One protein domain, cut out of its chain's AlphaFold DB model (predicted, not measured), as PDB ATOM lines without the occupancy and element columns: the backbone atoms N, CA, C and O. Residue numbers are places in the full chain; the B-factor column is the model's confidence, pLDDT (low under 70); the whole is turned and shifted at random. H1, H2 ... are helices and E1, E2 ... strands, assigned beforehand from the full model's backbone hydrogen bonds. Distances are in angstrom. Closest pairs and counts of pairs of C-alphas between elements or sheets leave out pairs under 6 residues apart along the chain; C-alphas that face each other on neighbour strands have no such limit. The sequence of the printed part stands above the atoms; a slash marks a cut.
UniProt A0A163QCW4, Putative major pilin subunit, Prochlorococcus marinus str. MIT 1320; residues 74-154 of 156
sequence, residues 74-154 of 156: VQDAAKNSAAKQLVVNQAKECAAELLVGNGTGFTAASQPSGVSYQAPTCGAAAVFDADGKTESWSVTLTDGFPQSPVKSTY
ATOM      1  N   VAL A  74      -8.573  26.241 -11.064       92.75
ATOM      2  CA  VAL A  74      -9.888  26.622 -11.611       92.75
ATOM      3  C   VAL A  74     -10.093  26.029 -13.005       92.75
ATOM      4  O   VAL A  74     -11.175  25.524 -13.292       92.75
ATOM      5  N   GLN A  75      -9.061  26.028 -13.855       93.06
ATOM      6  CA  GLN A  75      -9.128  25.395 -15.174       93.06
ATOM      7  C   GLN A  75      -9.359  23.884 -15.076       93.06
ATOM      8  O   GLN A  75     -10.183  23.351 -15.814       93.06
ATOM      9  N   ASP A  76      -8.670  23.197 -14.167       92.25
ATOM     10  CA  ASP A  76      -8.834  21.753 -13.985       92.25
ATOM     11  C   ASP A  76     -10.217  21.418 -13.390       92.25
ATOM     12  O   ASP A  76     -10.898  20.518 -13.877       92.25
ATOM     13  N   ALA A  77     -10.717  22.210 -12.434       91.31
ATOM     14  CA  ALA A  77     -12.088  22.071 -11.931       91.31
ATOM     15  C   ALA A  77     -13.152  22.325 -13.018       91.31
ATOM     16  O   ALA A  77     -14.158  21.614 -13.083       91.31
ATOM     17  N   ALA A  78     -12.929  23.308 -13.897       93.44
ATOM     18  CA  ALA A  78     -13.809  23.583 -15.030       93.44
ATOM     19  C   ALA A  78     -13.829  22.417 -16.031       93.44
ATOM     20  O   ALA A  78     -14.903  22.027 -16.486       93.44
ATOM     21  N   LYS A  79     -12.669  21.812 -16.322       93.19
ATOM     22  CA  LYS A  79     -12.566  20.617 -17.177       93.19
ATOM     23  C   LYS A  79     -13.277  19.411 -16.569       93.19
ATOM     24  O   LYS A  79     -14.039  18.759 -17.274       93.19
ATOM     25  N   ASN A  80     -13.118  19.163 -15.269       93.12
ATOM     26  CA  ASN A  80     -13.849  18.100 -14.567       93.12
ATOM     27  C   ASN A  80     -15.368  18.307 -14.632       93.12
ATOM     28  O   ASN A  80     -16.119  17.368 -14.892       93.12
ATOM     29  N   SER A  81     -15.833  19.544 -14.432       93.06
ATOM     30  CA  SER A  81     -17.257  19.875 -14.542       93.06
ATOM     31  C   SER A  81     -17.781  19.664 -15.965       93.06
ATOM     32  O   SER A  81     -18.841  19.060 -16.140       93.06
ATOM     33  N   ALA A  82     -17.012  20.083 -16.974       93.56
ATOM     34  CA  ALA A  82     -17.345  19.883 -18.379       93.56
ATOM     35  C   ALA A  82     -17.399  18.392 -18.752       93.56
ATOM     36  O   ALA A  82     -18.364  17.968 -19.380       93.56
ATOM     37  N   ALA A  83     -16.426  17.585 -18.314       93.56
ATOM     38  CA  ALA A  83     -16.401  16.138 -18.537       93.56
ATOM     39  C   ALA A  83     -17.644  15.452 -17.950       93.56
ATOM     40  O   ALA A  83     -18.330  14.703 -18.646       93.56
ATOM     41  N   LYS A  84     -18.002  15.785 -16.701       92.88
ATOM     42  CA  LYS A  84     -19.217  15.280 -16.050       92.88
ATOM     43  C   LYS A  84     -20.485  15.639 -16.822       92.88
ATOM     44  O   LYS A  84     -21.355  14.792 -17.015       92.88
ATOM     45  N   GLN A  85     -20.625  16.906 -17.210       93.38
ATOM     46  CA  GLN A  85     -21.799  17.366 -17.952       93.38
ATOM     47  C   GLN A  85     -21.896  16.669 -19.305       93.38
ATOM     48  O   GLN A  85     -22.983  16.245 -19.689       93.38
ATOM     49  N   LEU A  86     -20.763  16.495 -19.982       93.88
ATOM     50  CA  LEU A  86     -20.702  15.840 -21.274       93.88
ATOM     51  C   LEU A  86     -21.189  14.389 -21.184       93.88
ATOM     52  O   LEU A  86     -22.127  14.042 -21.891       93.88
ATOM     53  N   VAL A  87     -20.670  13.563 -20.268       93.44
ATOM     54  CA  VAL A  87     -21.129  12.160 -20.165       93.44
ATOM     55  C   VAL A  87     -22.596  12.039 -19.766       93.44
ATOM     56  O   VAL A  87     -23.305  11.189 -20.297       93.44
ATOM     57  N   VAL A  88     -23.089  12.911 -18.880       92.69
ATOM     58  CA  VAL A  88     -24.501  12.900 -18.466       92.69
ATOM     59  C   VAL A  88     -25.418  13.298 -19.619       92.69
ATOM     60  O   VAL A  88     -26.478  12.696 -19.783       92.69
ATOM     61  N   ASN A  89     -25.037  14.302 -20.407       92.94
ATOM     62  CA  ASN A  89     -25.832  14.746 -21.547       92.94
ATOM     63  C   ASN A  89     -25.830  13.685 -22.651       92.94
ATOM     64  O   ASN A  89     -26.903  13.271 -23.081       92.94
ATOM     65  N   GLN A  90     -24.661  13.142 -23.008       93.06
ATOM     66  CA  GLN A  90     -24.556  12.106 -24.039       93.06
ATOM     67  C   GLN A  90     -25.293  10.816 -23.661       93.06
ATOM     68  O   GLN A  90     -25.976  10.229 -24.498       93.06
ATOM     69  N   ALA A  91     -25.211  10.391 -22.399       92.62
ATOM     70  CA  ALA A  91     -25.940   9.221 -21.923       92.62
ATOM     71  C   ALA A  91     -27.464   9.423 -21.991       92.62
ATOM     72  O   ALA A  91     -28.192   8.503 -22.359       92.62
ATOM     73  N   LYS A  92     -27.954  10.628 -21.670       91.62
ATOM     74  CA  LYS A  92     -29.381  10.974 -21.776       91.62
ATOM     75  C   LYS A  92     -29.855  11.054 -23.220       91.62
ATOM     76  O   LYS A  92     -30.948  10.582 -23.508       91.62
ATOM     77  N   GLU A  93     -29.055  11.636 -24.106       91.75
ATOM     78  CA  GLU A  93     -29.358  11.692 -25.538       91.75
ATOM     79  C   GLU A  93     -29.438  10.286 -26.132       91.75
ATOM     80  O   GLU A  93     -30.421   9.955 -26.789       91.75
ATOM     81  N   CYS A  94     -28.470   9.420 -25.821       92.50
ATOM     82  CA  CYS A  94     -28.523   8.024 -26.240       92.50
ATOM     83  C   CYS A  94     -29.760   7.299 -25.684       92.50
ATOM     84  O   CYS A  94     -30.464   6.623 -26.428       92.50
ATOM     85  N   ALA A  95     -30.069   7.476 -24.397       92.00
ATOM     86  CA  ALA A  95     -31.260   6.883 -23.798       92.00
ATOM     87  C   ALA A  95     -32.557   7.377 -24.466       92.00
ATOM     88  O   ALA A  95     -33.448   6.578 -24.732       92.00
ATOM     89  N   ALA A  96     -32.660   8.669 -24.790       91.62
ATOM     90  CA  ALA A  96     -33.813   9.221 -25.498       91.62
ATOM     91  C   ALA A  96     -33.968   8.617 -26.906       91.62
ATOM     92  O   ALA A  96     -35.069   8.224 -27.292       91.62
ATOM     93  N   GLU A  97     -32.866   8.466 -27.639       91.31
ATOM     94  CA  GLU A  97     -32.849   7.842 -28.968       91.31
ATOM     95  C   GLU A  97     -33.192   6.342 -28.937       91.31
ATOM     96  O   GLU A  97     -33.761   5.819 -29.895       91.31
ATOM     97  N   LEU A  98     -32.899   5.638 -27.839       92.50
ATOM     98  CA  LEU A  98     -33.310   4.239 -27.635       92.50
ATOM     99  C   LEU A  98     -34.800   4.086 -27.302       92.50
ATOM    100  O   LEU A  98     -35.356   3.008 -27.486       92.50
ATOM    101  N   LEU A  99     -35.458   5.141 -26.809       90.25
ATOM    102  CA  LEU A  99     -36.904   5.125 -26.561       90.25
ATOM    103  C   LEU A  99     -37.709   5.411 -27.833       90.25
ATOM    104  O   LEU A  99     -38.818   4.903 -27.986       90.25
ATOM    105  N   VAL A 100     -37.174   6.245 -28.728       89.50
ATOM    106  CA  VAL A 100     -37.842   6.640 -29.981       89.50
ATOM    107  C   VAL A 100     -37.466   5.715 -31.146       89.50
ATOM    108  O   VAL A 100     -38.260   5.533 -32.070       89.50
ATOM    109  N   GLY A 101     -36.286   5.095 -31.105       84.88
ATOM    110  CA  GLY A 101     -35.790   4.188 -32.135       84.88
ATOM    111  C   GLY A 101     -34.762   3.198 -31.587       84.88
ATOM    112  O   GLY A 101     -34.891   2.703 -30.477       84.88
ATOM    113  N   ASN A 102     -33.728   2.892 -32.375       84.88
ATOM    114  CA  ASN A 102     -32.693   1.910 -32.011       84.88
ATOM    115  C   ASN A 102     -31.346   2.565 -31.656       84.88
ATOM    116  O   ASN A 102     -30.302   1.931 -31.793       84.88
ATOM    117  N   GLY A 103     -31.335   3.848 -31.274       83.12
ATOM    118  CA  GLY A 103     -30.092   4.574 -30.981       83.12
ATOM    119  C   GLY A 103     -29.288   5.015 -32.214       83.12
ATOM    120  O   GLY A 103     -28.198   5.560 -32.068       83.12
ATOM    121  N   THR A 104     -29.802   4.818 -33.433       84.75
ATOM    122  CA  THR A 104     -29.094   5.147 -34.687       84.75
ATOM    123  C   THR A 104     -28.987   6.649 -34.964       84.75
ATOM    124  O   THR A 104     -28.168   7.045 -35.788       84.75
ATOM    125  N   GLY A 105     -29.815   7.476 -34.316       85.38
ATOM    126  CA  GLY A 105     -29.746   8.939 -34.394       85.38
ATOM    127  C   GLY A 105     -28.751   9.563 -33.416       85.38
ATOM    128  O   GLY A 105     -28.502  10.764 -33.484       85.38
ATOM    129  N   PHE A 106     -28.144   8.765 -32.529       90.12
ATOM    130  CA  PHE A 106     -27.162   9.266 -31.580       90.12
ATOM    131  C   PHE A 106     -25.890   9.735 -32.294       90.12
ATOM    132  O   PHE A 106     -25.220   8.973 -32.995       90.12
ATOM    133  N   THR A 107     -25.508  10.980 -32.029       88.56
ATOM    134  CA  THR A 107     -24.236  11.550 -32.467       88.56
ATOM    135  C   THR A 107     -23.431  11.997 -31.262       88.56
ATOM    136  O   THR A 107     -23.926  12.720 -30.399       88.56
ATOM    137  N   ALA A 108     -22.165  11.597 -31.215       86.06
ATOM    138  CA  ALA A 108     -21.245  12.038 -30.182       86.06
ATOM    139  C   ALA A 108     -21.040  13.561 -30.220       86.06
ATOM    140  O   ALA A 108     -20.683  14.105 -31.267       86.06
ATOM    141  N   ALA A 109     -21.201  14.239 -29.083       85.56
ATOM    142  CA  ALA A 109     -20.858  15.651 -28.972       85.56
ATOM    143  C   ALA A 109     -19.356  15.895 -29.167       85.56
ATOM    144  O   ALA A 109     -18.500  15.065 -28.838       85.56
ATOM    145  N   SER A 110     -19.039  17.090 -29.665       84.56
ATOM    146  CA  SER A 110     -17.670  17.588 -29.745       84.56
ATOM    147  C   SER A 110     -17.065  17.745 -28.351       84.56
ATOM    148  O   SER A 110     -17.699  18.295 -27.449       84.56
ATOM    149  N   GLN A 111     -15.813  17.325 -28.199       87.44
ATOM    150  CA  GLN A 111     -15.114  17.367 -26.918       87.44
ATOM    151  C   GLN A 111     -14.603  18.788 -26.635       87.44
ATOM    152  O   GLN A 111     -13.971  19.392 -27.509       87.44
ATOM    153  N   PRO A 112     -14.846  19.348 -25.439       86.56
ATOM    154  CA  PRO A 112     -14.258  20.618 -25.045       86.56
ATOM    155  C   PRO A 112     -12.737  20.493 -24.866       86.56
ATOM    156  O   PRO A 112     -12.207  19.438 -24.522       86.56
ATOM    157  N   SER A 113     -12.015  21.593 -25.091       88.44
ATOM    158  CA  SER A 113     -10.546  21.599 -25.058       88.44
ATOM    159  C   SER A 113      -9.991  21.128 -23.709       88.44
ATOM    160  O   SER A 113     -10.260  21.725 -22.664       88.44
ATOM    161  N   GLY A 114      -9.143  20.099 -23.743       86.38
ATOM    162  CA  GLY A 114      -8.521  19.520 -22.550       86.38
ATOM    163  C   GLY A 114      -9.408  18.541 -21.778       86.38
ATOM    164  O   GLY A 114      -9.062  18.225 -20.642       86.38
ATOM    165  N   VAL A 115     -10.510  18.088 -22.380       92.00
ATOM    166  CA  VAL A 115     -11.316  16.945 -21.937       92.00
ATOM    167  C   VAL A 115     -11.197  15.853 -22.996       92.00
ATOM    168  O   VAL A 115     -11.388  16.138 -24.178       92.00
ATOM    169  N   SER A 116     -10.884  14.624 -22.590       91.19
ATOM    170  CA  SER A 116     -11.023  13.447 -23.452       91.19
ATOM    171  C   SER A 116     -12.393  12.830 -23.240       91.19
ATOM    172  O   SER A 116     -12.884  12.758 -22.123       91.19
ATOM    173  N   TYR A 117     -13.028  12.404 -24.318       91.44
ATOM    174  CA  TYR A 117     -14.302  11.711 -24.305       91.44
ATOM    175  C   TYR A 117     -14.233  10.549 -25.283       91.44
ATOM    176  O   TYR A 117     -13.889  10.715 -26.456       91.44
ATOM    177  N   GLN A 118     -14.570   9.362 -24.801       86.44
ATOM    178  CA  GLN A 118     -14.702   8.190 -25.642       86.44
ATOM    179  C   GLN A 118     -16.182   7.971 -25.913       86.44
ATOM    180  O   GLN A 118     -16.928   7.507 -25.056       86.44
ATOM    181  N   ALA A 119     -16.612   8.334 -27.119       76.94
ATOM    182  CA  ALA A 119     -17.989   8.132 -27.523       76.94
ATOM    183  C   ALA A 119     -18.263   6.639 -27.758       76.94
ATOM    184  O   ALA A 119     -17.649   6.056 -28.658       76.94
ATOM    185  N   PRO A 120     -19.183   6.011 -27.007       84.88
ATOM    186  CA  PRO A 120     -19.619   4.666 -27.323       84.88
ATOM    187  C   PRO A 120     -20.574   4.686 -28.519       84.88
ATOM    188  O   PRO A 120     -21.200   5.697 -28.846       84.88
ATOM    189  N   THR A 121     -20.751   3.523 -29.132       87.44
ATOM    190  CA  THR A 121     -21.951   3.254 -29.924       87.44
ATOM    191  C   THR A 121     -23.152   3.207 -28.985       87.44
ATOM    192  O   THR A 121     -23.142   2.444 -28.016       87.44
ATOM    193  N   CYS A 122     -24.179   4.011 -29.259       89.25
ATOM    194  CA  CYS A 122     -25.402   3.999 -28.466       89.25
ATOM    195  C   CYS A 122     -26.112   2.641 -28.572       89.25
ATOM    196  O   CYS A 122     -26.262   2.091 -29.662       89.25
ATOM    197  N   GLY A 123     -26.533   2.098 -27.432       89.81
ATOM    198  CA  GLY A 123     -27.173   0.793 -27.319       89.81
ATOM    199  C   GLY A 123     -27.707   0.568 -25.908       89.81
ATOM    200  O   GLY A 123     -27.371   1.313 -24.986       89.81
ATOM    201  N   ALA A 124     -28.527  -0.473 -25.726       87.19
ATOM    202  CA  ALA A 124     -29.124  -0.801 -24.425       87.19
ATOM    203  C   ALA A 124     -28.071  -1.023 -23.318       87.19
ATOM    204  O   ALA A 124     -28.336  -0.752 -22.150       87.19
ATOM    205  N   ALA A 125     -26.865  -1.454 -23.696       91.06
ATOM    206  CA  ALA A 125     -25.681  -1.426 -22.853       91.06
ATOM    207  C   ALA A 125     -24.608  -0.558 -23.522       91.06
ATOM    208  O   ALA A 125     -24.102  -0.903 -24.590       91.06
ATOM    209  N   ALA A 126     -24.272   0.569 -22.901       91.38
ATOM    210  CA  ALA A 126     -23.251   1.498 -23.383       91.38
ATOM    211  C   ALA A 126     -22.559   2.175 -22.197       91.38
ATOM    212  O   ALA A 126     -23.184   2.394 -21.162       91.38
ATOM    213  N   VAL A 127     -21.278   2.510 -22.341       91.56
ATOM    214  CA  VAL A 127     -20.504   3.214 -21.308       91.56
ATOM    215  C   VAL A 127     -19.984   4.517 -21.892       91.56
ATOM    216  O   VAL A 127     -19.334   4.519 -22.934       91.56
ATOM    217  N   PHE A 128     -20.317   5.622 -21.234       92.19
ATOM    218  CA  PHE A 128     -19.930   6.972 -21.614       92.19
ATOM    219  C   PHE A 128     -18.844   7.452 -20.665       92.19
ATOM    220  O   PHE A 128     -19.148   7.740 -19.509       92.19
ATOM    221  N   ASP A 129     -17.615   7.564 -21.162       92.38
ATOM    222  CA  ASP A 129     -16.447   7.934 -20.362       92.38
ATOM    223  C   ASP A 129     -15.851   9.257 -20.842       92.38
ATOM    224  O   ASP A 129     -15.585   9.436 -22.034       92.38
ATOM    225  N   ALA A 130     -15.619  10.182 -19.908       93.38
ATOM    226  CA  ALA A 130     -14.854  11.396 -20.164       93.38
ATOM    227  C   ALA A 130     -13.868  11.703 -19.037       93.38
ATOM    228  O   ALA A 130     -14.220  11.622 -17.859       93.38
ATOM    229  N   ASP A 131     -12.667  12.151 -19.401       92.44
ATOM    230  CA  ASP A 131     -11.615  12.553 -18.473       92.44
ATOM    231  C   ASP A 131     -11.447  14.077 -18.476       92.44
ATOM    232  O   ASP A 131     -11.111  14.702 -19.483       92.44
ATOM    233  N   GLY A 132     -11.641  14.689 -17.311       88.50
ATOM    234  CA  GLY A 132     -11.443  16.113 -17.046       88.50
ATOM    235  C   GLY A 132     -10.018  16.478 -16.627       88.50
ATOM    236  O   GLY A 132      -9.823  17.536 -16.031       88.50
ATOM    237  N   LYS A 133      -9.030  15.628 -16.951       85.38
ATOM    238  CA  LYS A 133      -7.601  15.676 -16.569       85.38
ATOM    239  C   LYS A 133      -7.277  15.136 -15.171       85.38
ATOM    240  O   LYS A 133      -6.325  14.374 -15.061       85.38
ATOM    241  N   THR A 134      -8.006  15.523 -14.120       85.31
ATOM    242  CA  THR A 134      -7.756  15.015 -12.744       85.31
ATOM    243  C   THR A 134      -8.834  14.051 -12.254       85.31
ATOM    244  O   THR A 134      -8.595  13.226 -11.370       85.31
ATOM    245  N   GLU A 135     -10.018  14.110 -12.854       89.38
ATOM    246  CA  GLU A 135     -11.131  13.208 -12.587       89.38
ATOM    247  C   GLU A 135     -11.665  12.652 -13.898       89.38
ATOM    248  O   GLU A 135     -11.743  13.385 -14.885       89.38
ATOM    249  N   SER A 136     -12.116  11.404 -13.879       91.00
ATOM    250  CA  SER A 136     -12.908  10.834 -14.964       91.00
ATOM    251  C   SER A 136     -14.288  10.461 -14.488       91.00
ATOM    252  O   SER A 136     -14.504  10.060 -13.341       91.00
ATOM    253  N   TRP A 137     -15.229  10.636 -15.397       93.06
ATOM    254  CA  TRP A 137     -16.642  10.455 -15.171       93.06
ATOM    255  C   TRP A 137     -17.139   9.388 -16.122       93.06
ATOM    256  O   TRP A 137     -16.931   9.502 -17.327       93.06
ATOM    257  N   SER A 138     -17.810   8.386 -15.565       91.38
ATOM    258  CA  SER A 138     -18.434   7.321 -16.332       91.38
ATOM    259  C   SER A 138     -19.935   7.289 -16.081       91.38
ATOM    260  O   SER A 138     -20.407   7.447 -14.948       91.38
ATOM    261  N   VAL A 139     -20.708   7.107 -17.147       93.12
ATOM    262  CA  VAL A 139     -22.139   6.806 -17.075       93.12
ATOM    263  C   VAL A 139     -22.387   5.530 -17.858       93.12
ATOM    264  O   VAL A 139     -22.161   5.479 -19.064       93.12
ATOM    265  N   THR A 140     -22.882   4.506 -17.172       91.81
ATOM    266  CA  THR A 140     -23.270   3.241 -17.798       91.81
ATOM    267  C   THR A 140     -24.762   3.251 -18.081       91.81
ATOM    268  O   THR A 140     -25.555   3.646 -17.228       91.81
ATOM    269  N   LEU A 141     -25.154   2.805 -19.265       91.88
ATOM    270  CA  LEU A 141     -26.528   2.449 -19.581       91.88
ATOM    271  C   LEU A 141     -26.712   0.962 -19.308       91.88
ATOM    272  O   LEU A 141     -25.927   0.140 -19.783       91.88
ATOM    273  N   THR A 142     -27.770   0.648 -18.571       91.50
ATOM    274  CA  THR A 142     -28.236  -0.720 -18.354       91.50
ATOM    275  C   THR A 142     -29.669  -0.786 -18.850       91.50
ATOM    276  O   THR A 142     -30.507  -0.004 -18.401       91.50
ATOM    277  N   ASP A 143     -29.933  -1.667 -19.811       88.56
ATOM    278  CA  ASP A 143     -31.233  -1.809 -20.478       88.56
ATOM    279  C   ASP A 143     -31.772  -0.493 -21.077       88.56
ATOM    280  O   ASP A 143     -32.972  -0.236 -21.095       88.56
ATOM    281  N   GLY A 144     -30.869   0.366 -21.559       86.69
ATOM    282  CA  GLY A 144     -31.191   1.674 -22.137       86.69
ATOM    283  C   GLY A 144     -31.412   2.787 -21.110       86.69
ATOM    284  O   GLY A 144     -31.637   3.930 -21.501       86.69
ATOM    285  N   PHE A 145     -31.294   2.498 -19.810       88.69
ATOM    286  CA  PHE A 145     -31.438   3.495 -18.751       88.69
ATOM    287  C   PHE A 145     -30.076   3.967 -18.233       88.69
ATOM    288  O   PHE A 145     -29.271   3.139 -17.788       88.69
ATOM    289  N   PRO A 146     -29.807   5.287 -18.237       90.50
ATOM    290  CA  PRO A 146     -28.552   5.824 -17.743       90.50
ATOM    291  C   PRO A 146     -28.502   5.724 -16.218       90.50
ATOM    292  O   PRO A 146     -29.382   6.219 -15.512       90.50
ATOM    293  N   GLN A 147     -27.452   5.089 -15.710       91.75
ATOM    294  CA  GLN A 147     -27.166   5.008 -14.285       91.75
ATOM    295  C   GLN A 147     -26.598   6.337 -13.765       91.75
ATOM    296  O   GLN A 147     -26.233   7.236 -14.526       91.75
ATOM    297  N   SER A 148     -26.519   6.477 -12.440       89.06
ATOM    298  CA  SER A 148     -25.877   7.646 -11.832       89.06
ATOM    299  C   SER A 148     -24.420   7.765 -12.302       89.06
ATOM    300  O   SER A 148     -23.722   6.752 -12.332       89.06
ATOM    301  N   PRO A 149     -23.927   8.982 -12.602       90.56
ATOM    302  CA  PRO A 149     -22.529   9.184 -12.952       90.56
ATOM    303  C   PRO A 149     -21.616   8.765 -11.799       90.56
ATOM    304  O   PRO A 149     -21.825   9.172 -10.651       90.56
ATOM    305  N   VAL A 150     -20.589   7.985 -12.121       91.38
ATOM    306  CA  VAL A 150     -19.550   7.548 -11.189       91.38
ATOM    307  C   VAL A 150     -18.285   8.353 -11.463       91.38
ATOM    308  O   VAL A 150     -17.914   8.585 -12.611       91.38
ATOM    309  N   LYS A 151     -17.632   8.808 -10.392       91.50
ATOM    310  CA  LYS A 151     -16.352   9.517 -10.453       91.50
ATOM    311  C   LYS A 151     -15.213   8.548 -10.146       91.50
ATOM    312  O   LYS A 151     -15.252   7.871  -9.122       91.50
ATOM    313  N   SER A 152     -14.166   8.584 -10.962       85.94
ATOM    314  CA  SER A 152     -12.849   8.019 -10.668       85.94
ATOM    315  C   SER A 152     -11.826   9.153 -10.590       85.94
ATOM    316  O   SER A 152     -11.782  10.009 -11.469       85.94
ATOM    317  N   THR A 153     -11.024   9.212  -9.527       82.00
ATOM    318  CA  THR A 153      -9.971  10.237  -9.388       82.00
ATOM    319  C   THR A 153      -8.636   9.637  -9.812       82.00
ATOM    320  O   THR A 153      -8.245   8.600  -9.274       82.00
ATOM    321  N   TYR A 154      -7.914  10.290 -10.724       68.56
ATOM    322  CA  TYR A 154      -6.553   9.887 -11.080       68.56
ATOM    323  C   TYR A 154      -5.597  10.565 -10.107       68.56
ATOM    324  O   TYR A 154      -5.439  11.775 -10.178       68.56
TER     325      TYR A 154
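What this domain is: This is residues 74 to 154 of the 156 residues of the protein "Putative major pilin subunit" of Prochlorococcus marinus str. MIT 1320 (UniProt A0A163QCW4). A small twisted sheet of four antiparallel strands has one long helix, H1, packed along one of its faces, over the inner strands E2 and E3; the other face is bare. H1 makes the long axis, and the unnamed stretch 101 to 115 runs back from its end to E1 at one edge of the sheet. The printed part has 81 residues, with H1 E1 E2 E3 E4 along the chain and the sheet in that same strand order, a mixed class in two layers. It is compact, with a radius of gyration of the C-alphas of 12.3 A, and elongated, spanning 40 by 21 by 14 A.

Where its parts are: Look first at the sheet: E1 is residues 116 to 118, E2 residues 126 to 131, E3 residues 135 to 142 and E4 residues 150 to 153. E3 is the longest strand, 22.8 A from C-alpha 135 at (-11.131, 13.208, -12.587) to C-alpha 142; E4 ends with C-alpha 153 at (-9.971, 10.237, -9.388). Find C-alpha 74 at (-9.888, 26.622, -11.611); from there H1, residues 74 to 100, runs 39.0 A.

How they stand to each other: The strands form a meander, each the antiparallel neighbour of the one before, and each successive pair is a hairpin. Look for N 118 and O 129, 2.9 A, between E1 and E2; N 141 and O 126, 2.8 A, between E2 and E3; and N 136 and O 152, 2.8 A, between E3 and E4. H1 is on the sheet at a height of 8.3 A and runs along the strands, at 10 degrees to E2 on the local plane. Its closest C-alphas to E2 are Ala 83 and Ala 130, 5.2 A; to E3, Lys 84 and Trp 137, 5.5 A. In H1 every O i to N i+4 pair is within hydrogen-bond range.

The domain as a whole: The C-alphas farthest apart, of Val 74 and Gly 101, are 39.9 A apart. The printed part has no cut. The link from H1 to E1 is long, and that from E2 to E3 is tight. Mean pLDDT of the printed part is 89.7; Tyr 154 alone is under 70.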